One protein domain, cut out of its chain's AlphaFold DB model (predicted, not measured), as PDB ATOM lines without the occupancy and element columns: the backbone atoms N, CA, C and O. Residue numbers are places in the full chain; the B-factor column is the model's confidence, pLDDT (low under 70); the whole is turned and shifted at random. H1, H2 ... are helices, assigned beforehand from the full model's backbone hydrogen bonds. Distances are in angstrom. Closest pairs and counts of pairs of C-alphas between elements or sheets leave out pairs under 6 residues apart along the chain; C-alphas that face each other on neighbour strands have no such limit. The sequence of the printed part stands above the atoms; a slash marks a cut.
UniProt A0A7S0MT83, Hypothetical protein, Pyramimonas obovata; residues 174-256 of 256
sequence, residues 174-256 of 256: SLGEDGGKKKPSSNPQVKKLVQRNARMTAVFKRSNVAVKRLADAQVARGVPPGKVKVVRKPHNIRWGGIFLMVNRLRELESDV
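AT A GLANCE: This is residues 174 to 256 of the 256 residues of the protein "Hypothetical protein" of Pyramimonas obovata (UniProt A0A7S0MT83). The longest helix, H1, makes a sharp corner with H2 at its end, and H3 crosses H1 and brings its last residues close to H2, so the three form a loose triangle. Residues 174 to 187 loop beyond the start of H1, and residues 221 to 240 lead from H2 back to H3. The 83 printed residues, with three named helices in the order H1, H2, H3 and no named strand, are all helix in class, loose with a radius of gyration of the C-alphas of 14.7 A, and span 44 by 22 by 21 A, a rod.

IN THESE COORDINATES: H1, residues 188 to 206, is 27.0 A long from C-alpha 188 at (8.060, -19.016, 47.643). H2, residues 208 to 220, measures 18.2 A. H3, residues 241 to 255, measures 21.2 A, ending at C-alpha 255 at (-8.832, -9.629, 25.127).

HOW THE PARTS SIT: H1, with residues 194 to 201 alone, touches H3; the closest C-alphas, of Asn 197 and Val 246, are 6.8 A apart. They run the same way at a steep tilt of 69 degrees, only just short of about perpendicular. H1 and H2 touch only at the corner, C-alphas of Phe 204 and Ala 210 closest at 5.4 A, about perpendicular at 83 degrees. H2 and H3 are close but not clearly touching, C-alphas of Gln 218 and Asp 255 closest at 5.8 A. Every O i to N i+4 pair is within hydrogen-bond range in H2 and H3, and 14 of 15 in H1.

THE WHOLE: The C-alphas farthest apart, of Lys 182 and Gly 222, are 46.2 A apart. The printed part has no cut; the link from H2 to H3 is long. Residues 179 to 182, 235 to 238 and 255 to 256 have pLDDT under 70.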
ATOM      1  N   SER A 174      10.336  -8.857  47.544       86.88
ATOM      2  CA  SER A 174       8.927  -9.164  47.827       86.88
ATOM      3  C   SER A 174       8.343 -10.251  46.914       86.88
ATOM      4  O   SER A 174       7.464 -11.006  47.334       86.88
ATOM      5  N   LEU A 175       8.838 -10.358  45.676       87.62
ATOM      6  CA  LEU A 175       8.447 -11.388  44.707       87.62
ATOM      7  C   LEU A 175       9.205 -12.721  44.873       87.62
ATOM      8  O   LEU A 175       8.884 -13.684  44.174       87.62
ATOM      9  N   GLY A 176      10.198 -12.803  45.767       85.81
ATOM     10  CA  GLY A 176      11.028 -13.997  45.967       85.81
ATOM     11  C   GLY A 176      12.117 -14.217  44.902       85.81
ATOM     12  O   GLY A 176      12.620 -15.331  44.712       85.81
ATOM     13  N   GLU A 177      12.468 -13.166  44.164       82.75
ATOM     14  CA  GLU A 177      13.456 -13.138  43.075       82.75
ATOM     15  C   GLU A 177      14.816 -12.539  43.510       82.75
ATOM     16  O   GLU A 177      15.710 -12.343  42.689       82.75
ATOM     17  N   ASP A 178      14.994 -12.264  44.803       74.44
ATOM     18  CA  ASP A 178      16.210 -11.739  45.447       74.44
ATOM     19  C   ASP A 178      17.326 -12.770  45.659       74.44
ATOM     20  O   ASP A 178      18.505 -12.427  45.788       74.44
ATOM     21  N   GLY A 179      16.961 -14.047  45.688       63.47
ATOM     22  CA  GLY A 179      17.881 -15.166  45.778       63.47
ATOM     23  C   GLY A 179      18.195 -15.760  44.410       63.47
ATOM     24  O   GLY A 179      17.305 -16.267  43.720       63.47
ATOM     25  N   GLY A 180      19.484 -15.807  44.046       63.59
ATOM     26  CA  GLY A 180      19.959 -16.741  43.021       63.59
ATOM     27  C   GLY A 180      19.559 -18.185  43.367       63.59
ATOM     28  O   GLY A 180      19.096 -18.458  44.470       63.59
ATOM     29  N   LYS A 181      19.772 -19.145  42.456       61.94
ATOM     30  CA  LYS A 181      19.271 -20.538  42.590       61.94
ATOM     31  C   LYS A 181      19.544 -21.229  43.942       61.94
ATOM     32  O   LYS A 181      18.856 -22.188  44.261       61.94
ATOM     33  N   LYS A 182      20.554 -20.776  44.692       65.94
ATOM     34  CA  LYS A 182      21.031 -21.369  45.949       65.94
ATOM     35  C   LYS A 182      20.465 -20.731  47.227       65.94
ATOM     36  O   LYS A 182      20.749 -21.242  48.301       65.94
ATOM     37  N   LYS A 183      19.722 -19.619  47.150       72.69
ATOM     38  CA  LYS A 183      19.143 -18.967  48.338       72.69
ATOM     39  C   LYS A 183      17.647 -19.288  48.462       72.69
ATOM     40  O   LYS A 183      16.949 -19.209  47.445       72.69
ATOM     41  N   PRO A 184      17.152 -19.631  49.668       73.75
ATOM     42  CA  PRO A 184      15.723 -19.776  49.916       73.75
ATOM     43  C   PRO A 184      14.979 -18.503  49.504       73.75
ATOM     44  O   PRO A 184      15.462 -17.397  49.736       73.75
ATOM     45  N   SER A 185      13.828 -18.667  48.854       82.50
ATOM     46  CA  SER A 185      12.983 -17.537  48.463       82.50
ATOM     47  C   SER A 185      12.328 -16.935  49.699       82.50
ATOM     48  O   SER A 185      11.674 -17.667  50.439       82.50
ATOM     49  N   SER A 186      12.426 -15.621  49.867       83.31
ATOM     50  CA  SER A 186      11.678 -14.873  50.886       83.31
ATOM     51  C   SER A 186      10.159 -14.927  50.654       83.31
ATOM     52  O   SER A 186       9.390 -14.826  51.604       83.31
ATOM     53  N   ASN A 187       9.712 -15.180  49.415       88.50
ATOM     54  CA  ASN A 187       8.306 -15.422  49.077       88.50
ATOM     55  C   ASN A 187       8.149 -16.587  48.072       88.50
ATOM     56  O   ASN A 187       8.114 -16.383  46.853       88.50
ATOM     57  N   PRO A 188       8.111 -17.851  48.532       87.50
ATOM     58  CA  PRO A 188       8.060 -19.016  47.643       87.50
ATOM     59  C   PRO A 188       6.772 -19.113  46.813       87.50
ATOM     60  O   PRO A 188       6.802 -19.620  45.691       87.50
ATOM     61  N   GLN A 189       5.645 -18.645  47.353       89.44
ATOM     62  CA  GLN A 189       4.338 -18.729  46.697       89.44
ATOM     63  C   GLN A 189       4.271 -17.793  45.487       89.44
ATOM     64  O   GLN A 189       3.982 -18.241  44.374       89.44
ATOM     65  N   VAL A 190       4.631 -16.520  45.670       89.44
ATOM     66  CA  VAL A 190       4.650 -15.545  44.571       89.44
ATOM     67  C   VAL A 190       5.701 -15.916  43.527       89.44
ATOM     68  O   VAL A 190       5.414 -15.864  42.329       89.44
ATOM     69  N   LYS A 191       6.868 -16.419  43.944       88.69
ATOM     70  CA  LYS A 191       7.890 -16.933  43.019       88.69
ATOM     71  C   LYS A 191       7.347 -18.021  42.090       88.69
ATOM     72  O   LYS A 191       7.605 -17.989  40.887       88.69
ATOM     73  N   LYS A 192       6.558 -18.974  42.607       89.62
ATOM     74  CA  LYS A 192       5.913 -20.014  41.779       89.62
ATOM     75  C   LYS A 192       4.968 -19.405  40.735       89.62
ATOM     76  O   LYS A 192       4.981 -19.843  39.583       89.62
ATOM     77  N   LEU A 193       4.199 -18.374  41.097       89.62
ATOM     78  CA  LEU A 193       3.316 -17.659  40.165       89.62
ATOM     79  C   LEU A 193       4.108 -16.918  39.078       89.62
ATOM     80  O   LEU A 193       3.806 -17.053  37.891       89.62
ATOM     81  N   VAL A 194       5.166 -16.195  39.455       89.44
ATOM     82  CA  VAL A 194       6.064 -15.516  38.504       89.44
ATOM     83  C   VAL A 194       6.691 -16.524  37.538       89.44
ATOM     84  O   VAL A 194       6.693 -16.299  36.326       89.44
ATOM     85  N   GLN A 195       7.153 -17.675  38.034       88.88
ATOM     86  CA  GLN A 195       7.703 -18.747  37.202       88.88
ATOM     87  C   GLN A 195       6.671 -19.343  36.241       88.88
ATOM     88  O   GLN A 195       7.005 -19.604  35.084       88.88
ATOM     89  N   ARG A 196       5.423 -19.539  36.683       90.12
ATOM     90  CA  ARG A 196       4.328 -19.992  35.813       90.12
ATOM     91  C   ARG A 196       4.093 -18.997  34.678       90.12
ATOM     92  O   ARG A 196       4.137 -19.393  33.515       90.12
ATOM     93  N   ASN A 197       3.963 -17.711  34.995       90.06
ATOM     94  CA  ASN A 197       3.812 -16.644  34.003       90.06
ATOM     95  C   ASN A 197       4.996 -16.589  33.019       90.06
ATOM     96  O   ASN A 197       4.812 -16.498  31.802       90.06
ATOM     97  N   ALA A 198       6.224 -16.744  33.519       88.81
ATOM     98  CA  ALA A 198       7.420 -16.792  32.682       88.81
ATOM     99  C   ALA A 198       7.425 -18.003  31.729       88.81
ATOM    100  O   ALA A 198       7.840 -17.876  30.576       88.81
ATOM    101  N   ARG A 199       6.940 -19.171  32.173       89.50
ATOM    102  CA  ARG A 199       6.794 -20.362  31.319       89.50
ATOM    103  C   ARG A 199       5.743 -20.152  30.233       89.50
ATOM    104  O   ARG A 199       6.026 -20.473  29.083       89.50
ATOM    105  N   MET A 200       4.593 -19.557  30.561       87.94
ATOM    106  CA  MET A 200       3.554 -19.249  29.569       87.94
ATOM    107  C   MET A 200       4.089 -18.317  28.479       87.94
ATOM    108  O   MET A 200       4.007 -18.634  27.296       87.94
ATOM    109  N   THR A 201       4.737 -17.211  28.860       88.38
ATOM    110  CA  THR A 201       5.324 -16.286  27.872       88.38
ATOM    111  C   THR A 201       6.429 -16.926  27.028       88.38
ATOM    112  O   THR A 201       6.599 -16.573  25.860       88.38
ATOM    113  N   ALA A 202       7.171 -17.895  27.574       87.12
ATOM    114  CA  ALA A 202       8.209 -18.605  26.835       87.12
ATOM    115  C   ALA A 202       7.661 -19.478  25.692       87.12
ATOM    116  O   ALA A 202       8.370 -19.642  24.698       87.12
ATOM    117  N   VAL A 203       6.432 -19.998  25.799       86.94
ATOM    118  CA  VAL A 203       5.789 -20.804  24.741       86.94
ATOM    119  C   VAL A 203       5.629 -19.983  23.464       86.94
ATOM    120  O   VAL A 203       6.114 -20.385  22.408       86.94
ATOM    121  N   PHE A 204       5.045 -18.789  23.569       86.31
ATOM    122  CA  PHE A 204       4.828 -17.900  22.423       86.31
ATOM    123  C   PHE A 204       6.137 -17.428  21.788       86.31
ATOM    124  O   PHE A 204       6.210 -17.245  20.583       86.31
ATOM    125  N   LYS A 205       7.222 -17.296  22.559       78.75
ATOM    126  CA  LYS A 205       8.533 -16.981  21.971       78.75
ATOM    127  C   LYS A 205       9.056 -18.107  21.068       78.75
ATOM    128  O   LYS A 205       9.812 -17.844  20.139       78.75
ATOM    129  N   ARG A 206       8.737 -19.360  21.393       85.25
ATOM    130  CA  ARG A 206       9.287 -20.547  20.723       85.25
ATOM    131  C   ARG A 206       8.396 -21.066  19.597       85.25
ATOM    132  O   ARG A 206       8.826 -21.955  18.876       85.25
ATOM    133  N   SER A 207       7.176 -20.549  19.460       89.00
ATOM    134  CA  SER A 207       6.192 -21.060  18.507       89.00
ATOM    135  C   SER A 207       5.479 -19.929  17.776       89.00
ATOM    136  O   SER A 207       4.599 -19.267  18.329       89.00
ATOM    137  N   ASN A 208       5.809 -19.766  16.493       87.75
ATOM    138  CA  ASN A 208       5.092 -18.858  15.593       87.75
ATOM    139  C   ASN A 208       3.615 -19.256  15.453       87.75
ATOM    140  O   ASN A 208       2.758 -18.390  15.315       87.75
ATOM    141  N   VAL A 209       3.305 -20.555  15.560       91.62
ATOM    142  CA  VAL A 209       1.925 -21.061  15.552       91.62
ATOM    143  C   VAL A 209       1.156 -20.547  16.770       91.62
ATOM    144  O   VAL A 209       0.031 -20.081  16.626       91.62
ATOM    145  N   ALA A 210       1.762 -20.576  17.961       88.88
ATOM    146  CA  ALA A 210       1.131 -20.048  19.171       88.88
ATOM    147  C   ALA A 210       0.922 -18.526  19.092       88.88
ATOM    148  O   ALA A 210      -0.122 -18.035  19.513       88.88
ATOM    149  N   VAL A 211       1.883 -17.783  18.529       89.69
ATOM    150  CA  VAL A 211       1.747 -16.332  18.298       89.69
ATOM    151  C   VAL A 211       0.607 -16.036  17.330       89.69
ATOM    152  O   VAL A 211      -0.209 -15.166  17.618       89.69
ATOM    153  N   LYS A 212       0.523 -16.777  16.220       90.75
ATOM    154  CA  LYS A 212      -0.550 -16.611  15.237       90.75
ATOM    155  C   LYS A 212      -1.916 -16.907  15.855       90.75
ATOM    156  O   LYS A 212      -2.787 -16.056  15.797       90.75
ATOM    157  N   ARG A 213      -2.067 -18.038  16.554       91.38
ATOM    158  CA  ARG A 213      -3.319 -18.391  17.247       91.38
ATOM    159  C   ARG A 213      -3.757 -17.330  18.258       91.38
ATOM    160  O   ARG A 213      -4.942 -17.043  18.360       91.38
ATOM    161  N   LEU A 214      -2.810 -16.737  18.987       91.12
ATOM    162  CA  LEU A 214      -3.098 -15.644  19.917       91.12
ATOM    163  C   LEU A 214      -3.564 -14.372  19.196       91.12
ATOM    164  O   LEU A 214      -4.430 -13.666  19.706       91.12
ATOM    165  N   ALA A 215      -2.979 -14.052  18.042       91.38
ATOM    166  CA  ALA A 215      -3.419 -12.923  17.227       91.38
ATOM    167  C   ALA A 215      -4.819 -13.174  16.646       91.38
ATOM    168  O   ALA A 215      -5.686 -12.317  16.775       91.38
ATOM    169  N   ASP A 216      -5.056 -14.367  16.095       93.12
ATOM    170  CA  ASP A 216      -6.343 -14.766  15.515       93.12
ATOM    171  C   ASP A 216      -7.466 -14.721  16.569       93.12
ATOM    172  O   ASP A 216      -8.541 -14.190  16.301       93.12
ATOM    173  N   ALA A 217      -7.204 -15.191  17.796       91.81
ATOM    174  CA  ALA A 217      -8.168 -15.140  18.898       91.81
ATOM    175  C   ALA A 217      -8.538 -13.702  19.310       91.81
ATOM    176  O   ALA A 217      -9.711 -13.405  19.524       91.81
ATOM    177  N   GLN A 218      -7.557 -12.795  19.365       93.38
ATOM    178  CA  GLN A 218      -7.810 -11.376  19.645       93.38
ATOM    179  C   GLN A 218      -8.647 -10.725  18.535       93.38
ATOM    180  O   GLN A 218      -9.579  -9.974  18.818       93.38
ATOM    181  N   VAL A 219      -8.345 -11.027  17.267       92.88
ATOM    182  CA  VAL A 219      -9.119 -10.516  16.124       92.88
ATOM    183  C   VAL A 219     -10.554 -11.039  16.158       92.88
ATOM    184  O   VAL A 219     -11.484 -10.260  15.952       92.88
ATOM    185  N   ALA A 220     -10.755 -12.314  16.499       91.69
ATOM    186  CA  ALA A 220     -12.084 -12.903  16.657       91.69
ATOM    187  C   ALA A 220     -12.923 -12.215  17.753       91.69
ATOM    188  O   ALA A 220     -14.148 -12.208  17.670       91.69
ATOM    189  N   ARG A 221     -12.278 -11.589  18.745       89.19
ATOM    190  CA  ARG A 221     -12.922 -10.777  19.791       89.19
ATOM    191  C   ARG A 221     -13.002  -9.280  19.475       89.19
ATOM    192  O   ARG A 221     -13.359  -8.485  20.341       89.19
ATOM    193  N   GLY A 222     -12.696  -8.878  18.242       90.44
ATOM    194  CA  GLY A 222     -12.861  -7.501  17.773       90.44
ATOM    195  C   GLY A 222     -11.638  -6.600  17.961       90.44
ATOM    196  O   GLY A 222     -11.729  -5.396  17.719       90.44
ATOM    197  N   VAL A 223     -10.476  -7.140  18.347       89.31
ATOM    198  CA  VAL A 223      -9.228  -6.363  18.353       89.31
ATOM    199  C   VAL A 223      -8.772  -6.132  16.905       89.31
ATOM    200  O   VAL A 223      -8.569  -7.096  16.167       89.31
ATOM    201  N   PRO A 224      -8.541  -4.879  16.466       89.19
ATOM    202  CA  PRO A 224      -8.071  -4.618  15.108       89.19
ATOM    203  C   PRO A 224      -6.720  -5.302  14.820       89.19
ATOM    204  O   PRO A 224      -5.843  -5.265  15.690       89.19
ATOM    205  N   PRO A 225      -6.472  -5.821  13.599       86.06
ATOM    206  CA  PRO A 225      -5.224  -6.518  13.263       86.06
ATOM    207  C   PRO A 225      -3.946  -5.721  13.572       86.06
ATOM    208  O   PRO A 225      -2.959  -6.281  14.037       86.06
ATOM    209  N   GLY A 226      -3.965  -4.395  13.398       86.88
ATOM    210  CA  GLY A 226      -2.833  -3.515  13.727       86.88
ATOM    211  C   GLY A 226      -2.620  -3.254  15.227       86.88
ATOM    212  O   GLY A 226      -1.654  -2.592  15.601       86.88
ATOM    213  N   LYS A 227      -3.521  -3.737  16.091       87.31
ATOM    214  CA  LYS A 227      -3.506  -3.527  17.548       87.31
ATOM    215  C   LYS A 227      -3.365  -4.821  18.355       87.31
ATOM    216  O   LYS A 227      -3.377  -4.753  19.584       87.31
ATOM    217  N   VAL A 228      -3.193  -5.972  17.700       89.88
ATOM    218  CA  VAL A 228      -2.991  -7.251  18.394       89.88
ATOM    219  C   VAL A 228      -1.766  -7.186  19.302       89.88
ATOM    220  O   VAL A 228      -0.682  -6.724  18.930       89.88
ATOM    221  N   LYS A 229      -1.934  -7.637  20.542       87.81
ATOM    222  CA  LYS A 229      -0.885  -7.618  21.554       87.81
ATOM    223  C   LYS A 229      -0.104  -8.929  21.504       87.81
ATOM    224  O   LYS A 229      -0.649 -10.011  21.306       87.81
ATOM    225  N   VAL A 230       1.200  -8.826  21.758       86.75
ATOM    226  CA  VAL A 230       2.099  -9.973  21.966       86.75
ATOM    227  C   VAL A 230       2.498 -10.091  23.433       86.75
ATOM    228  O   VAL A 230       2.519  -9.090  24.161       86.75
ATOM    229  N   VAL A 231       2.861 -11.298  23.873       85.94
ATOM    230  CA  VAL A 231       3.388 -11.518  25.228       85.94
ATOM    231  C   VAL A 231       4.707 -10.772  25.459       85.94
ATOM    232  O   VAL A 231       5.482 -10.527  24.532       85.94
ATOM    233  N   ARG A 232       5.004 -10.447  26.722       82.00
ATOM    234  CA  ARG A 232       6.268  -9.819  27.129       82.00
ATOM    235  C   ARG A 232       7.056 -10.740  28.050       82.00
ATOM    236  O   ARG A 232       6.545 -11.174  29.073       82.00
ATOM    237  N   LYS A 233       8.319 -11.017  27.707       72.75
ATOM    238  CA  LYS A 233       9.227 -11.775  28.579       72.75
ATOM    239  C   LYS A 233       9.604 -10.917  29.797       72.75
ATOM    240  O   LYS A 233       9.882  -9.729  29.609       72.75
ATOM    241  N   PRO A 234       9.725 -11.498  31.000       71.81
ATOM    242  CA  PRO A 234      10.271 -10.767  32.124       71.81
ATOM    243  C   PRO A 234      11.741 -10.443  31.839       71.81
ATOM    244  O   PRO A 234      12.534 -11.303  31.438       71.81
ATOM    245  N   HIS A 235      12.097  -9.172  31.997       66.38
ATOM    246  CA  HIS A 235      13.485  -8.733  31.965       66.38
ATOM    247  C   HIS A 235      13.947  -8.496  33.401       66.38
ATOM    248  O   HIS A 235      13.905  -7.374  33.881       66.38
ATOM    249  N   ASN A 236      14.387  -9.553  34.084       58.09
ATOM    250  CA  ASN A 236      14.692  -9.530  35.524       58.09
ATOM    251  C   ASN A 236      15.758  -8.485  35.916       58.09
ATOM    252  O   ASN A 236      15.834  -8.088  37.068       58.09
ATOM    253  N   ILE A 237      16.569  -8.044  34.947       55.41
ATOM    254  CA  ILE A 237      17.680  -7.096  35.131       55.41
ATOM    255  C   ILE A 237      17.245  -5.636  34.874       55.41
ATOM    256  O   ILE A 237      17.962  -4.717  35.229       55.41
ATOM    257  N   ARG A 238      16.082  -5.390  34.245       63.28
ATOM    258  CA  ARG A 238      15.607  -4.027  33.923       63.28
ATOM    259  C   ARG A 238      14.327  -3.712  34.694       63.28
ATOM    260  O   ARG A 238      13.493  -4.597  34.884       63.28
ATOM    261  N   TRP A 239      14.182  -2.461  35.129       73.25
ATOM    262  CA  TRP A 239      13.088  -2.029  36.002       73.25
ATOM    263  C   TRP A 239      11.714  -2.427  35.451       73.25
ATOM    264  O   TRP A 239      11.444  -2.302  34.255       73.25
ATOM    265  N   GLY A 240      10.856  -2.956  36.325       77.81
ATOM    266  CA  GLY A 240       9.476  -3.313  35.990       77.81
ATOM    267  C   GLY A 240       9.307  -4.529  35.069       77.81
ATOM    268  O   GLY A 240       8.186  -4.816  34.658       77.81
ATOM    269  N   GLY A 241      10.363  -5.286  34.746       82.81
ATOM    270  CA  GLY A 241      10.274  -6.402  33.796       82.81
ATOM    271  C   GLY A 241       9.223  -7.466  34.154       82.81
ATOM    272  O   GLY A 241       8.523  -7.953  33.267       82.81
ATOM    273  N   ILE A 242       9.082  -7.807  35.441       86.69
ATOM    274  CA  ILE A 242       8.069  -8.767  35.914       86.69
ATOM    275  C   ILE A 242       6.663  -8.166  35.820       86.69
ATOM    276  O   ILE A 242       5.762  -8.825  35.306       86.69
ATOM    277  N   PHE A 243       6.488  -6.906  36.228       87.69
ATOM    278  CA  PHE A 243       5.216  -6.194  36.093       87.69
ATOM    279  C   PHE A 243       4.753  -6.155  34.632       87.69
ATOM    280  O   PHE A 243       3.625  -6.536  34.341       87.69
ATOM    281  N   LEU A 244       5.632  -5.795  33.692       87.94
ATOM    282  CA  LEU A 244       5.294  -5.742  32.267       87.94
ATOM    283  C   LEU A 244       4.888  -7.107  31.696       87.94
ATOM    284  O   LEU A 244       4.058  -7.154  30.791       87.94
ATOM    285  N   MET A 245       5.470  -8.204  32.192       90.81
ATOM    286  CA  MET A 245       5.048  -9.559  31.829       90.81
ATOM    287  C   MET A 245       3.644  -9.849  32.364       90.81
ATOM    288  O   MET A 245       2.767 -10.229  31.593       90.81
ATOM    289  N   VAL A 246       3.444  -9.691  33.674       89.31
ATOM    290  CA  VAL A 246       2.185 -10.043  34.348       89.31
ATOM    291  C   VAL A 246       1.038  -9.182  33.831       89.31
ATOM    292  O   VAL A 246       0.004  -9.712  33.442       89.31
ATOM    293  N   ASN A 247       1.243  -7.869  33.737       89.12
ATOM    294  CA  ASN A 247       0.241  -6.943  33.230       89.12
ATOM    295  C   ASN A 247      -0.129  -7.246  31.771       89.12
ATOM    296  O   ASN A 247      -1.301  -7.199  31.420       89.12
ATOM    297  N   ARG A 248       0.845  -7.630  30.930       89.50
ATOM    298  CA  ARG A 248       0.555  -8.041  29.549       89.50
ATOM    299  C   ARG A 248      -0.258  -9.332  29.488       89.50
ATOM    300  O   ARG A 248      -1.127  -9.444  28.637       89.50
ATOM    301  N   LEU A 249       0.025 -10.307  30.348       89.38
ATOM    302  CA  LEU A 249      -0.775 -11.531  30.405       89.38
ATOM    303  C   LEU A 249      -2.212 -11.240  30.850       89.38
ATOM    304  O   LEU A 249      -3.131 -11.728  30.210       89.38
ATOM    305  N   ARG A 250      -2.395 -10.376  31.855       89.44
ATOM    306  CA  ARG A 250      -3.718  -9.911  32.292       89.44
ATOM    307  C   ARG A 250      -4.481  -9.202  31.168       89.44
ATOM    308  O   ARG A 250      -5.651  -9.477  30.958       89.44
ATOM    309  N   GLU A 251      -3.821  -8.297  30.441       87.75
ATOM    310  CA  GLU A 251      -4.417  -7.622  29.274       87.75
ATOM    311  C   GLU A 251      -4.881  -8.631  28.219       87.75
ATOM    312  O   GLU A 251      -5.977  -8.503  27.694       87.75
ATOM    313  N   LEU A 252      -4.053  -9.638  27.923       86.88
ATOM    314  CA  LEU A 252      -4.383 -10.670  26.942       86.88
ATOM    315  C   LEU A 252      -5.533 -11.565  27.404       86.88
ATOM    316  O   LEU A 252      -6.310 -11.986  26.568       86.88
ATOM    317  N   GLU A 253      -5.658 -11.842  28.700       84.00
ATOM    318  CA  GLU A 253      -6.786 -12.602  29.254       84.00
ATOM    319  C   GLU A 253      -8.116 -11.844  29.140       84.00
ATOM    320  O   GLU A 253      -9.157 -12.455  28.954       84.00
ATOM    321  N   SER A 254      -8.097 -10.510  29.211       74.62
ATOM    322  CA  SER A 254      -9.299  -9.701  28.958       74.62
ATOM    323  C   SER A 254      -9.668  -9.641  27.468       74.62
ATOM    324  O   SER A 254     -10.843  -9.518  27.132       74.62
ATOM    325  N   ASP A 255      -8.672  -9.742  26.583       65.38
ATOM    326  CA  ASP A 255      -8.832  -9.629  25.127       65.38
ATOM    327  C   ASP A 255      -9.037 -10.990  24.411       65.38
ATOM    328  O   ASP A 255      -9.304 -10.998  23.208       65.38
ATOM    329  N   VAL A 256      -8.885 -12.133  25.106       57.97
ATOM    330  CA  VAL A 256      -8.906 -13.526  24.572       57.97
ATOM    331  C   VAL A 256      -9.866 -14.413  25.327       57.97
ATOM    332  O   VAL A 256     -10.402 -15.345  24.685       57.97
TER     333      VAL A 256